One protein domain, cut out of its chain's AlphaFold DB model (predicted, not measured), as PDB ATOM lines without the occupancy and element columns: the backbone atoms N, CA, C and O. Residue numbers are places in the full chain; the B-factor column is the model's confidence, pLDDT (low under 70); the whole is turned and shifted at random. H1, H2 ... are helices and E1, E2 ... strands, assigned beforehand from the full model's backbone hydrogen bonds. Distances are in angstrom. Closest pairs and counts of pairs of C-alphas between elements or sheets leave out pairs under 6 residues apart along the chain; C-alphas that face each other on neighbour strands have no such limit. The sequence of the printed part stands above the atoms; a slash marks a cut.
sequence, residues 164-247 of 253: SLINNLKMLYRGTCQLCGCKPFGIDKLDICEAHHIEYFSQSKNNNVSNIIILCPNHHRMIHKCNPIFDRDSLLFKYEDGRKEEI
ATOM      1  N   SER A 164     147.390 204.534 177.577       86.25
ATOM      2  CA  SER A 164     147.484 204.322 179.026       86.25
ATOM      3  C   SER A 164     148.744 203.539 179.398       86.25
ATOM      4  O   SER A 164     149.439 203.943 180.319       86.25
ATOM      5  N   LEU A 165     149.130 202.539 178.594       87.19
ATOM      6  CA  LEU A 165     150.327 201.732 178.834       87.19
ATOM      7  C   LEU A 165     151.595 202.593 178.847       87.19
ATOM      8  O   LEU A 165     152.457 202.445 179.708       87.19
ATOM      9  N   ILE A 166     151.698 203.520 177.892       87.94
ATOM     10  CA  ILE A 166     152.816 204.464 177.805       87.94
ATOM     11  C   ILE A 166     152.817 205.395 179.019       87.94
ATOM     12  O   ILE A 166     153.871 205.622 179.611       87.94
ATOM     13  N   ASN A 167     151.650 205.915 179.400       88.50
ATOM     14  CA  ASN A 167     151.527 206.808 180.549       88.50
ATOM     15  C   ASN A 167     151.881 206.091 181.858       88.50
ATOM     16  O   ASN A 167     152.641 206.631 182.655       88.50
ATOM     17  N   ASN A 168     151.426 204.853 182.029       90.81
ATOM     18  CA  ASN A 168     151.718 204.021 183.189       90.81
ATOM     19  C   ASN A 168     153.201 203.649 183.265       90.81
ATOM     20  O   ASN A 168     153.788 203.697 184.345       90.81
ATOM     21  N   LEU A 169     153.866 203.394 182.132       92.00
ATOM     22  CA  LEU A 169     155.323 203.253 182.112       92.00
ATOM     23  C   LEU A 169     156.026 204.568 182.469       92.00
ATOM     24  O   LEU A 169     156.938 204.566 183.289       92.00
ATOM     25  N   LYS A 170     155.597 205.715 181.936       91.88
ATOM     26  CA  LYS A 170     156.158 207.016 182.339       91.88
ATOM     27  C   LYS A 170     156.006 207.269 183.846       91.88
ATOM     28  O   LYS A 170     156.966 207.696 184.493       91.88
ATOM     29  N   MET A 171     154.850 206.925 184.416       90.62
ATOM     30  CA  MET A 171     154.593 206.978 185.857       90.62
ATOM     31  C   MET A 171     155.494 206.019 186.639       90.62
ATOM     32  O   MET A 171     156.069 206.433 187.648       90.62
ATOM     33  N   LEU A 172     155.707 204.791 186.145       93.44
ATOM     34  CA  LEU A 172     156.616 203.811 186.749       93.44
ATOM     35  C   LEU A 172     158.030 204.380 186.931       93.44
ATOM     36  O   LEU A 172     158.669 204.095 187.941       93.44
ATOM     37  N   TYR A 173     158.502 205.222 186.007       94.19
ATOM     38  CA  TYR A 173     159.812 205.882 186.100       94.19
ATOM     39  C   TYR A 173     159.773 207.293 186.699       94.19
ATOM     40  O   TYR A 173     160.827 207.906 186.879       94.19
ATOM     41  N   ARG A 174     158.593 207.829 187.031       90.38
ATOM     42  CA  ARG A 174     158.403 209.170 187.621       90.38
ATOM     43  C   ARG A 174     159.140 210.285 186.864       90.38
ATOM     44  O   ARG A 174     159.765 211.156 187.476       90.38
ATOM     45  N   GLY A 175     159.101 210.225 185.532       87.50
ATOM     46  CA  GLY A 175     159.790 211.173 184.651       87.50
ATOM     47  C   GLY A 175     161.317 211.060 184.659       87.50
ATOM     48  O   GLY A 175     162.009 212.027 184.340       87.50
ATOM     49  N   THR A 176     161.851 209.898 185.033       92.69
ATOM     50  CA  THR A 176     163.289 209.610 185.027       92.69
ATOM     51  C   THR A 176     163.666 208.817 183.782       92.69
ATOM     52  O   THR A 176     163.033 207.821 183.443       92.69
ATOM     53  N   CYS A 177     164.731 209.231 183.107       95.56
ATOM     54  CA  CYS A 177     165.256 208.513 181.953       95.56
ATOM     55  C   CYS A 177     165.994 207.234 182.370       95.56
ATOM     56  O   CYS A 177     166.865 207.271 183.240       95.56
ATOM     57  N   GLN A 178     165.715 206.125 181.686       97.06
ATOM     58  CA  GLN A 178     166.316 204.819 181.967       97.06
ATOM     59  C   GLN A 178     167.818 204.734 181.652       97.06
ATOM     60  O   GLN A 178     168.522 203.950 182.285       97.06
ATOM     61  N   LEU A 179     168.325 205.550 180.718       96.19
ATOM     62  CA  LEU A 179     169.740 205.546 180.314       96.19
ATOM     63  C   LEU A 179     170.620 206.451 181.186       96.19
ATOM     64  O   LEU A 179     171.659 206.023 181.675       96.19
ATOM     65  N   CYS A 180     170.215 207.700 181.445       94.12
ATOM     66  CA  CYS A 180     171.015 208.605 182.290       94.12
ATOM     67  C   CYS A 180     170.674 208.520 183.781       94.12
ATOM     68  O   CYS A 180     171.496 208.944 184.592       94.12
ATOM     69  N   GLY A 181     169.477 208.049 184.147       92.69
ATOM     70  CA  GLY A 181     168.926 208.191 185.499       92.69
ATOM     71  C   GLY A 181     168.492 209.620 185.847       92.69
ATOM     72  O   GLY A 181     168.184 209.918 186.996       92.69
ATOM     73  N   CYS A 182     168.487 210.524 184.867       90.25
ATOM     74  CA  CYS A 182     168.183 211.931 185.064       90.25
ATOM     75  C   CYS A 182     166.676 212.202 184.947       90.25
ATOM     76  O   CYS A 182     166.034 211.750 183.995       90.25
ATOM     77  N   LYS A 183     166.128 212.964 185.904       90.88
ATOM     78  CA  LYS A 183     164.801 213.594 185.825       90.88
ATOM     79  C   LYS A 183     164.987 215.002 185.254       90.88
ATOM     80  O   LYS A 183     165.570 215.840 185.948       90.88
ATOM     81  N   PRO A 184     164.589 215.282 184.000       86.25
ATOM     82  CA  PRO A 184     164.839 216.582 183.386       86.25
ATOM     83  C   PRO A 184     164.273 217.723 184.239       86.25
ATOM     84  O   PRO A 184     163.153 217.627 184.733       86.25
ATOM     85  N   PHE A 185     165.065 218.777 184.443       85.69
ATOM     86  CA  PHE A 185     164.763 219.929 185.311       85.69
ATOM     87  C   PHE A 185     164.539 219.631 186.806       85.69
ATOM     88  O   PHE A 185     164.499 220.569 187.594       85.69
ATOM     89  N   GLY A 186     164.414 218.367 187.229       80.94
ATOM     90  CA  GLY A 186     164.218 217.992 188.633       80.94
ATOM     91  C   GLY A 186     162.896 218.465 189.253       80.94
ATOM     92  O   GLY A 186     162.753 218.422 190.469       80.94
ATOM     93  N   ILE A 187     161.929 218.916 188.449       81.00
ATOM     94  CA  ILE A 187     160.656 219.465 188.934       81.00
ATOM     95  C   ILE A 187     159.640 218.335 189.098       81.00
ATOM     96  O   ILE A 187     159.389 217.568 188.170       81.00
ATOM     97  N   ASP A 188     159.005 218.240 190.268       69.19
ATOM     98  CA  ASP A 188     158.227 217.049 190.617       69.19
ATOM     99  C   ASP A 188     156.990 216.779 189.767       69.19
ATOM    100  O   ASP A 188     156.645 215.617 189.562       69.19
ATOM    101  N   LYS A 189     156.376 217.832 189.223       76.81
ATOM    102  CA  LYS A 189     155.156 217.753 188.407       76.81
ATOM    103  C   LYS A 189     155.400 217.917 186.908       76.81
ATOM    104  O   LYS A 189     154.442 217.971 186.144       76.81
ATOM    105  N   LEU A 190     156.658 218.033 186.485       81.62
ATOM    106  CA  LEU A 190     157.010 218.203 185.081       81.62
ATOM    107  C   LEU A 190     157.672 216.926 184.567       81.62
ATOM    108  O   LEU A 190     158.842 216.670 184.837       81.62
ATOM    109  N   ASP A 191     156.916 216.138 183.807       87.44
ATOM    110  CA  ASP A 191     157.435 214.965 183.113       87.44
ATOM    111  C   ASP A 191     157.507 215.211 181.603       87.44
ATOM    112  O   ASP A 191     156.511 215.118 180.881       87.44
ATOM    113  N   ILE A 192     158.723 215.487 181.135       90.62
ATOM    114  CA  ILE A 192     159.050 215.612 179.710       90.62
ATOM    115  C   ILE A 192     159.790 214.386 179.167       90.62
ATOM    116  O   ILE A 192     160.334 214.445 178.066       90.62
ATOM    117  N   CYS A 193     159.874 213.292 179.930       93.19
ATOM    118  CA  CYS A 193     160.385 212.049 179.376       93.19
ATOM    119  C   CYS A 193     159.387 211.488 178.358       93.19
ATOM    120  O   CYS A 193     158.166 211.630 178.472       93.19
ATOM    121  N   GLU A 194     159.924 210.849 177.333       92.44
ATOM    122  CA  GLU A 194     159.182 210.330 176.196       92.44
ATOM    123  C   GLU A 194     159.390 208.818 176.127       92.44
ATOM    124  O   GLU A 194     160.484 208.304 176.379       92.44
ATOM    125  N   ALA A 195     158.318 208.095 175.813       93.19
ATOM    126  CA  ALA A 195     158.407 206.673 175.539       93.19
ATOM    127  C   ALA A 195     158.926 206.461 174.118       93.19
ATOM    128  O   ALA A 195     158.371 206.991 173.154       93.19
ATOM    129  N   HIS A 196     159.966 205.652 174.003       93.56
ATOM    130  CA  HIS A 196     160.569 205.245 172.751       93.56
ATOM    131  C   HIS A 196     160.352 203.749 172.538       93.56
ATOM    132  O   HIS A 196     160.595 202.947 173.440       93.56
ATOM    133  N   HIS A 197     159.917 203.358 171.342       92.88
ATOM    134  CA  HIS A 197     159.848 201.949 170.957       92.88
ATOM    135  C   HIS A 197     161.243 201.480 170.538       92.88
ATOM    136  O   HIS A 197     161.773 202.009 169.568       92.88
ATOM    137  N   ILE A 198     161.838 200.525 171.261       92.31
ATOM    138  CA  ILE A 198     163.184 199.981 170.995       92.31
ATOM    139  C   ILE A 198     163.269 199.487 169.544       92.31
ATOM    140  O   ILE A 198     164.133 199.914 168.788       92.31
ATOM    141  N   GLU A 199     162.321 198.644 169.140       88.69
ATOM    142  CA  GLU A 199     162.009 198.365 167.744       88.69
ATOM    143  C   GLU A 199     160.925 199.346 167.300       88.69
ATOM    144  O   GLU A 199     159.769 199.219 167.725       88.69
ATOM    145  N   TYR A 200     161.284 200.313 166.452       85.62
ATOM    146  CA  TYR A 200     160.386 201.383 166.014       85.62
ATOM    147  C   TYR A 200     158.998 200.867 165.646       85.62
ATOM    148  O   TYR A 200     158.833 200.010 164.779       85.62
ATOM    149  N   PHE A 201     157.973 201.448 166.268       82.69
ATOM    150  CA  PHE A 201     156.597 201.009 166.055       82.69
ATOM    151  C   PHE A 201     156.139 201.139 164.599       82.69
ATOM    152  O   PHE A 201     155.325 200.342 164.147       82.69
ATOM    153  N   SER A 202     156.634 202.133 163.856       78.75
ATOM    154  CA  SER A 202     156.326 202.280 162.427       78.75
ATOM    155  C   SER A 202     156.694 201.031 161.618       78.75
ATOM    156  O   SER A 202     156.054 200.770 160.602       78.75
ATOM    157  N   GLN A 203     157.673 200.255 162.094       79.06
ATOM    158  CA  GLN A 203     158.159 199.026 161.474       79.06
ATOM    159  C   GLN A 203     157.553 197.784 162.138       79.06
ATOM    160  O   GLN A 203     157.006 196.918 161.462       79.06
ATOM    161  N   SER A 204     157.624 197.703 163.468       81.81
ATOM    162  CA  SER A 204     157.263 196.500 164.225       81.81
ATOM    163  C   SER A 204     155.780 196.422 164.585       81.81
ATOM    164  O   SER A 204     155.274 195.341 164.863       81.81
ATOM    165  N   LYS A 205     155.092 197.572 164.667       84.75
ATOM    166  CA  LYS A 205     153.775 197.740 165.320       84.75
ATOM    167  C   LYS A 205     153.738 197.196 166.759       84.75
ATOM    168  O   LYS A 205     152.671 197.081 167.356       84.75
ATOM    169  N   ASN A 206     154.904 196.912 167.336       83.56
ATOM    170  CA  ASN A 206     155.055 196.260 168.622       83.56
ATOM    171  C   ASN A 206     154.948 197.313 169.729       83.56
ATOM    172  O   ASN A 206     155.899 198.048 170.000       83.56
ATOM    173  N   ASN A 207     153.776 197.404 170.360       86.19
ATOM    174  CA  ASN A 207     153.547 198.271 171.517       86.19
ATOM    175  C   ASN A 207     153.750 197.533 172.848       86.19
ATOM    176  O   ASN A 207     153.189 197.951 173.858       86.19
ATOM    177  N   ASN A 208     154.497 196.425 172.857       87.50
ATOM    178  CA  ASN A 208     154.707 195.656 174.074       87.50
ATOM    179  C   ASN A 208     155.602 196.396 175.062       87.50
ATOM    180  O   ASN A 208     156.501 197.138 174.672       87.50
ATOM    181  N   VAL A 209     155.382 196.157 176.351       88.81
ATOM    182  CA  VAL A 209     156.148 196.750 177.458       88.81
ATOM    183  C   VAL A 209     157.639 196.462 177.304       88.81
ATOM    184  O   VAL A 209     158.469 197.353 177.459       88.81
ATOM    185  N   SER A 210     157.973 195.238 176.890       89.69
ATOM    186  CA  SER A 210     159.341 194.802 176.585       89.69
ATOM    187  C   SER A 210     159.976 195.533 175.396       89.69
ATOM    188  O   SER A 210     161.183 195.432 175.182       89.69
ATOM    189  N   ASN A 211     159.184 196.252 174.599       92.00
ATOM    190  CA  ASN A 211     159.636 197.054 173.472       92.00
ATOM    191  C   ASN A 211     159.605 198.562 173.758       92.00
ATOM    192  O   ASN A 211     159.887 199.344 172.859       92.00
ATOM    193  N   ILE A 212     159.258 199.002 174.968       93.62
ATOM    194  CA  ILE A 212     159.168 200.426 175.306       93.62
ATOM    195  C   ILE A 212     160.263 200.785 176.306       93.62
ATOM    196  O   ILE A 212     160.443 200.101 177.307       93.62
ATOM    197  N   ILE A 213     160.964 201.890 176.065       96.06
ATOM    198  CA  ILE A 213     161.939 202.476 176.988       96.06
ATOM    199  C   ILE A 213     161.603 203.952 177.233       96.06
ATOM    200  O   ILE A 213     161.234 204.673 176.309       96.06
ATOM    201  N   ILE A 214     161.704 204.413 178.479       96.69
ATOM    202  CA  ILE A 214     161.432 205.796 178.885       96.69
ATOM    203  C   ILE A 214     162.731 206.603 178.881       96.69
ATOM    204  O   ILE A 214     163.685 206.281 179.596       96.69
ATOM    205  N   LEU A 215     162.774 207.666 178.077       96.38
ATOM    206  CA  LEU A 215     163.979 208.450 177.805       96.38
ATOM    207  C   LEU A 215     163.746 209.945 178.014       96.38
ATOM    208  O   LEU A 215     162.661 210.456 177.761       96.38
ATOM    209  N   CYS A 216     164.785 210.680 178.409       94.94
ATOM    210  CA  CYS A 216     164.731 212.142 178.371       94.94
ATOM    211  C   CYS A 216     164.819 212.652 176.920       94.94
ATOM    212  O   CYS A 216     165.330 211.926 176.058       94.94
ATOM    213  N   PRO A 217     164.428 213.912 176.643       93.69
ATOM    214  CA  PRO A 217     164.452 214.467 175.286       93.69
ATOM    215  C   PRO A 217     165.812 214.337 174.585       93.69
ATOM    216  O   PRO A 217     165.869 214.058 173.388       93.69
ATOM    217  N   ASN A 218     166.914 214.463 175.332       93.75
ATOM    218  CA  ASN A 218     168.266 214.344 174.785       93.75
ATOM    219  C   ASN A 218     168.557 212.922 174.285       93.75
ATOM    220  O   ASN A 218     168.938 212.747 173.130       93.75
ATOM    221  N   HIS A 219     168.339 211.903 175.127       94.94
ATOM    222  CA  HIS A 219     168.577 210.509 174.734       94.94
ATOM    223  C   HIS A 219     167.588 210.061 173.662       94.94
ATOM    224  O   HIS A 219     167.980 209.377 172.723       94.94
ATOM    225  N   HIS A 220     166.333 210.506 173.749       93.69
ATOM    226  CA  HIS A 220     165.336 210.204 172.736       93.69
ATOM    227  C   HIS A 220     165.777 210.705 171.352       93.69
ATOM    228  O   HIS A 220     165.841 209.927 170.402       93.69
ATOM    229  N   ARG A 221     166.177 211.980 171.238       90.94
ATOM    230  CA  ARG A 221     166.663 212.548 169.969       90.94
ATOM    231  C   ARG A 221     167.971 211.922 169.503       90.94
ATOM    232  O   ARG A 221     168.146 211.726 168.303       90.94
ATOM    233  N   MET A 222     168.869 211.596 170.428       91.25
ATOM    234  CA  MET A 222     170.123 210.920 170.111       91.25
ATOM    235  C   MET A 222     169.883 209.536 169.499       91.25
ATOM    236  O   MET A 222     170.512 209.219 168.494       91.25
ATOM    237  N   ILE A 223     168.965 208.732 170.044       91.56
ATOM    238  CA  ILE A 223     168.641 207.410 169.489       91.56
ATOM    239  C   ILE A 223     168.039 207.540 168.090       91.56
ATOM    240  O   ILE A 223     168.537 206.895 167.176       91.56
ATOM    241  N   HIS A 224     167.072 208.441 167.884       87.38
ATOM    242  CA  HIS A 224     166.517 208.692 166.543       87.38
ATOM    243  C   HIS A 224     167.581 209.118 165.525       87.38
ATOM    244  O   HIS A 224     167.497 208.765 164.353       87.38
ATOM    245  N   LYS A 225     168.582 209.900 165.950       86.75
ATOM    246  CA  LYS A 225     169.619 210.431 165.054       86.75
ATOM    247  C   LYS A 225     170.733 209.428 164.759       86.75
ATOM    248  O   LYS A 225     171.234 209.396 163.639       86.75
ATOM    249  N   CYS A 226     171.158 208.668 165.764       87.19
ATOM    250  CA  CYS A 226     172.280 207.736 165.663       87.19
ATOM    251  C   CYS A 226     171.850 206.301 165.341       87.19
ATOM    252  O   CYS A 226     172.709 205.482 165.046       87.19
ATOM    253  N   ASN A 227     170.555 206.000 165.445       89.62
ATOM    254  CA  ASN A 227     169.947 204.699 165.189       89.62
ATOM    255  C   ASN A 227     170.739 203.489 165.751       89.62
ATOM    256  O   ASN A 227     171.070 202.572 164.996       89.62
ATOM    257  N   PRO A 228     171.091 203.483 167.054       93.69
ATOM    258  CA  PRO A 228     171.892 202.416 167.647       93.69
ATOM    259  C   PRO A 228     171.144 201.077 167.696       93.69
ATOM    260  O   PRO A 228     169.918 201.029 167.794       93.69
ATOM    261  N   ILE A 229     171.900 199.979 167.726       93.56
ATOM    262  CA  ILE A 229     171.353 198.626 167.885       93.56
ATOM    263  C   ILE A 229     171.193 198.325 169.376       93.56
ATOM    264  O   ILE A 229     172.152 198.446 170.139       93.56
ATOM    265  N   PHE A 230     169.999 197.901 169.793       94.50
ATOM    266  CA  PHE A 230     169.758 197.464 171.168       94.50
ATOM    267  C   PHE A 230     170.075 195.976 171.341       94.50
ATOM    268  O   PHE A 230     169.498 195.121 170.669       94.50
ATOM    269  N   ASP A 231     170.979 195.670 172.264       92.75
ATOM    270  CA  ASP A 231     171.293 194.310 172.681       92.75
ATOM    271  C   ASP A 231     170.412 193.936 173.880       92.75
ATOM    272  O   ASP A 231     170.569 194.480 174.974       92.75
ATOM    273  N   ARG A 232     169.466 193.015 173.663       89.06
ATOM    274  CA  ARG A 232     168.514 192.584 174.698       89.06
ATOM    275  C   ARG A 232     169.153 191.726 175.788       89.06
ATOM    276  O   ARG A 232     168.631 191.726 176.897       89.06
ATOM    277  N   ASP A 233     170.252 191.030 175.502       87.50
ATOM    278  CA  ASP A 233     170.899 190.151 176.481       87.50
ATOM    279  C   ASP A 233     171.732 190.964 177.474       87.50
ATOM    280  O   ASP A 233     171.735 190.681 178.671       87.50
ATOM    281  N   SER A 234     172.407 192.007 176.984       89.69
ATOM    282  CA  SER A 234     173.213 192.907 177.819       89.69
ATOM    283  C   SER A 234     172.506 194.209 178.213       89.69
ATOM    284  O   SER A 234     173.075 194.999 178.960       89.69
ATOM    285  N   LEU A 235     171.262 194.422 177.760       92.62
ATOM    286  CA  LEU A 235     170.431 195.598 178.059       92.62
ATOM    287  C   LEU A 235     171.147 196.934 177.787       92.62
ATOM    288  O   LEU A 235     171.131 197.851 178.614       92.62
ATOM    289  N   LEU A 236     171.771 197.049 176.613       95.12
ATOM    290  CA  LEU A 236     172.530 198.236 176.217       95.12
ATOM    291  C   LEU A 236     172.354 198.594 174.741       95.12
ATOM    292  O   LEU A 236     172.102 197.739 173.891       95.12
ATOM    293  N   PHE A 237     172.533 199.872 174.427       95.50
ATOM    294  CA  PHE A 237     172.607 200.379 173.060       95.50
ATOM    295  C   PHE A 237     174.051 200.376 172.561       95.50
ATOM    296  O   PHE A 237     174.946 200.878 173.242       95.50
ATOM    297  N   LYS A 238     174.270 199.841 171.358       95.25
ATOM    298  CA  LYS A 238     175.548 199.857 170.633       95.25
ATOM    299  C   LYS A 238     175.458 200.861 169.487       95.25
ATOM    300  O   LYS A 238     174.613 200.717 168.604       95.25
ATOM    301  N   TYR A 239     176.325 201.863 169.511       93.56
ATOM    302  CA  TYR A 239     176.415 202.899 168.484       93.56
ATOM    303  C   TYR A 239     177.448 202.515 167.415       93.56
ATOM    304  O   TYR A 239     178.361 201.731 167.677       93.56
ATOM    305  N   GLU A 240     177.319 203.081 166.211       89.12
ATOM    306  CA  GLU A 240     178.249 202.828 165.095       89.12
ATOM    307  C   GLU A 240     179.694 203.255 165.408       89.12
ATOM    308  O   GLU A 240     180.641 202.646 164.920       89.12
ATOM    309  N   ASP A 241     179.871 204.266 166.261       87.81
ATOM    310  CA  ASP A 241     181.172 204.768 166.720       87.81
ATOM    311  C   ASP A 241     181.827 203.889 167.808       87.81
ATOM    312  O   ASP A 241     182.891 204.223 168.329       87.81
ATOM    313  N   GLY A 242     181.201 202.762 168.163       88.81
ATOM    314  CA  GLY A 242     181.677 201.829 169.185       88.81
ATOM    315  C   GLY A 242     181.281 202.203 170.614       88.81
ATOM    316  O   GLY A 242     181.517 201.412 171.534       88.81
ATOM    317  N   ARG A 243     180.641 203.362 170.825       91.88
ATOM    318  CA  ARG A 243     180.095 203.740 172.129       91.88
ATOM    319  C   ARG A 243     179.005 202.755 172.551       91.88
ATOM    320  O   ARG A 243     178.262 202.215 171.726       91.88
ATOM    321  N   LYS A 244     178.904 202.529 173.858       94.19
ATOM    322  CA  LYS A 244     177.878 201.685 174.474       94.19
ATOM    323  C   LYS A 244     177.173 202.462 175.573       94.19
ATOM    324  O   LYS A 244     177.836 203.132 176.360       94.19
ATOM    325  N   GLU A 245     175.852 202.362 175.626       94.12
ATOM    326  CA  GLU A 245     175.049 202.934 176.709       94.12
ATOM    327  C   GLU A 245     174.170 201.865 177.344       94.12
ATOM    328  O   GLU A 245     173.238 201.357 176.722       94.12
ATOM    329  N   GLU A 246     174.484 201.530 178.588       95.06
ATOM    330  CA  GLU A 246     173.741 200.564 179.392       95.06
ATOM    331  C   GLU A 246     172.517 201.211 180.045       95.06
ATOM    332  O   GLU A 246     172.512 202.399 180.387       95.06
ATOM    333  N   ILE A 247     171.475 200.409 180.266       95.00
ATOM    334  CA  ILE A 247     170.333 200.831 181.075       95.00
ATOM    335  C   ILE A 247     170.777 200.981 182.533       95.00
ATOM    336  O   ILE A 247     171.125 200.008 183.197       95.00
TER     337      ILE A 247
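What this domain is: This is residues 164 to 247 of the 253 residues of an uncharacterized protein of Enterocloster clostridioformis (UniProt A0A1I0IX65). Look for a small three-stranded sheet, E3, E4 and E5, at one end, and a short pair of strands, E1 and E2, in the middle with H1 and H3 on opposite sides of it. A long loop, residues 174 to 193, reaches out at the other end, and little H2 lies far out between E1 and E2 along the chain. The 84 printed residues hold three named helices and five named strands, in the order H1 E1 H2 E2 H3 E3 E4 E5; both sheets, E3 - E4 - E5 and E1 - E2, are antiparallel. The class is mixed, with under half of the residues in named elements; the whole is compact, radius of gyration of the C-alphas 12.6 A, spanning 36 by 26 by 22 A.

Where its parts are: Find E3 at residues 229 to 231, E4 at 236 to 238 and E5 at 244 to 246, ending at C-alpha 246 (173.741, 200.564, 179.392). E1, 194 to 197, runs 9.9 A and E2, 212 to 215, 9.7 A. H1, 164 to 173, starts at (147.484, 204.322, 179.026) and runs 14.3 A; H3, 217 to 226, runs 14.1 A; H2 is 201 to 204.

How they stand to each other: E3, E4 and E5 form a meander, each strand the antiparallel neighbour of the one before, with both pairs hairpins: see N 229 and O 238, 2.9 A, and N 237 and O 245, 2.8 A. H3 is not on this sheet. In E1 and E2, N 196 and O 213 are 2.8 A apart. The closest C-alphas of H1 and E2, Lys 170 and Ile 214, are 6.4 A apart; those of E1 and H3, Glu 194 and Pro 217, 6.8 A. H1 and H3 have every O i to N i+4 pair within hydrogen-bond range; H2 is too short for one.

The domain as a whole: Lys 189 and Gly 242 hold the two farthest C-alphas, 36.4 A apart. The printed part has no cut; the link from H1 to E1 is long. Mean pLDDT of the printed part is 90.0, with residue 188 under 70.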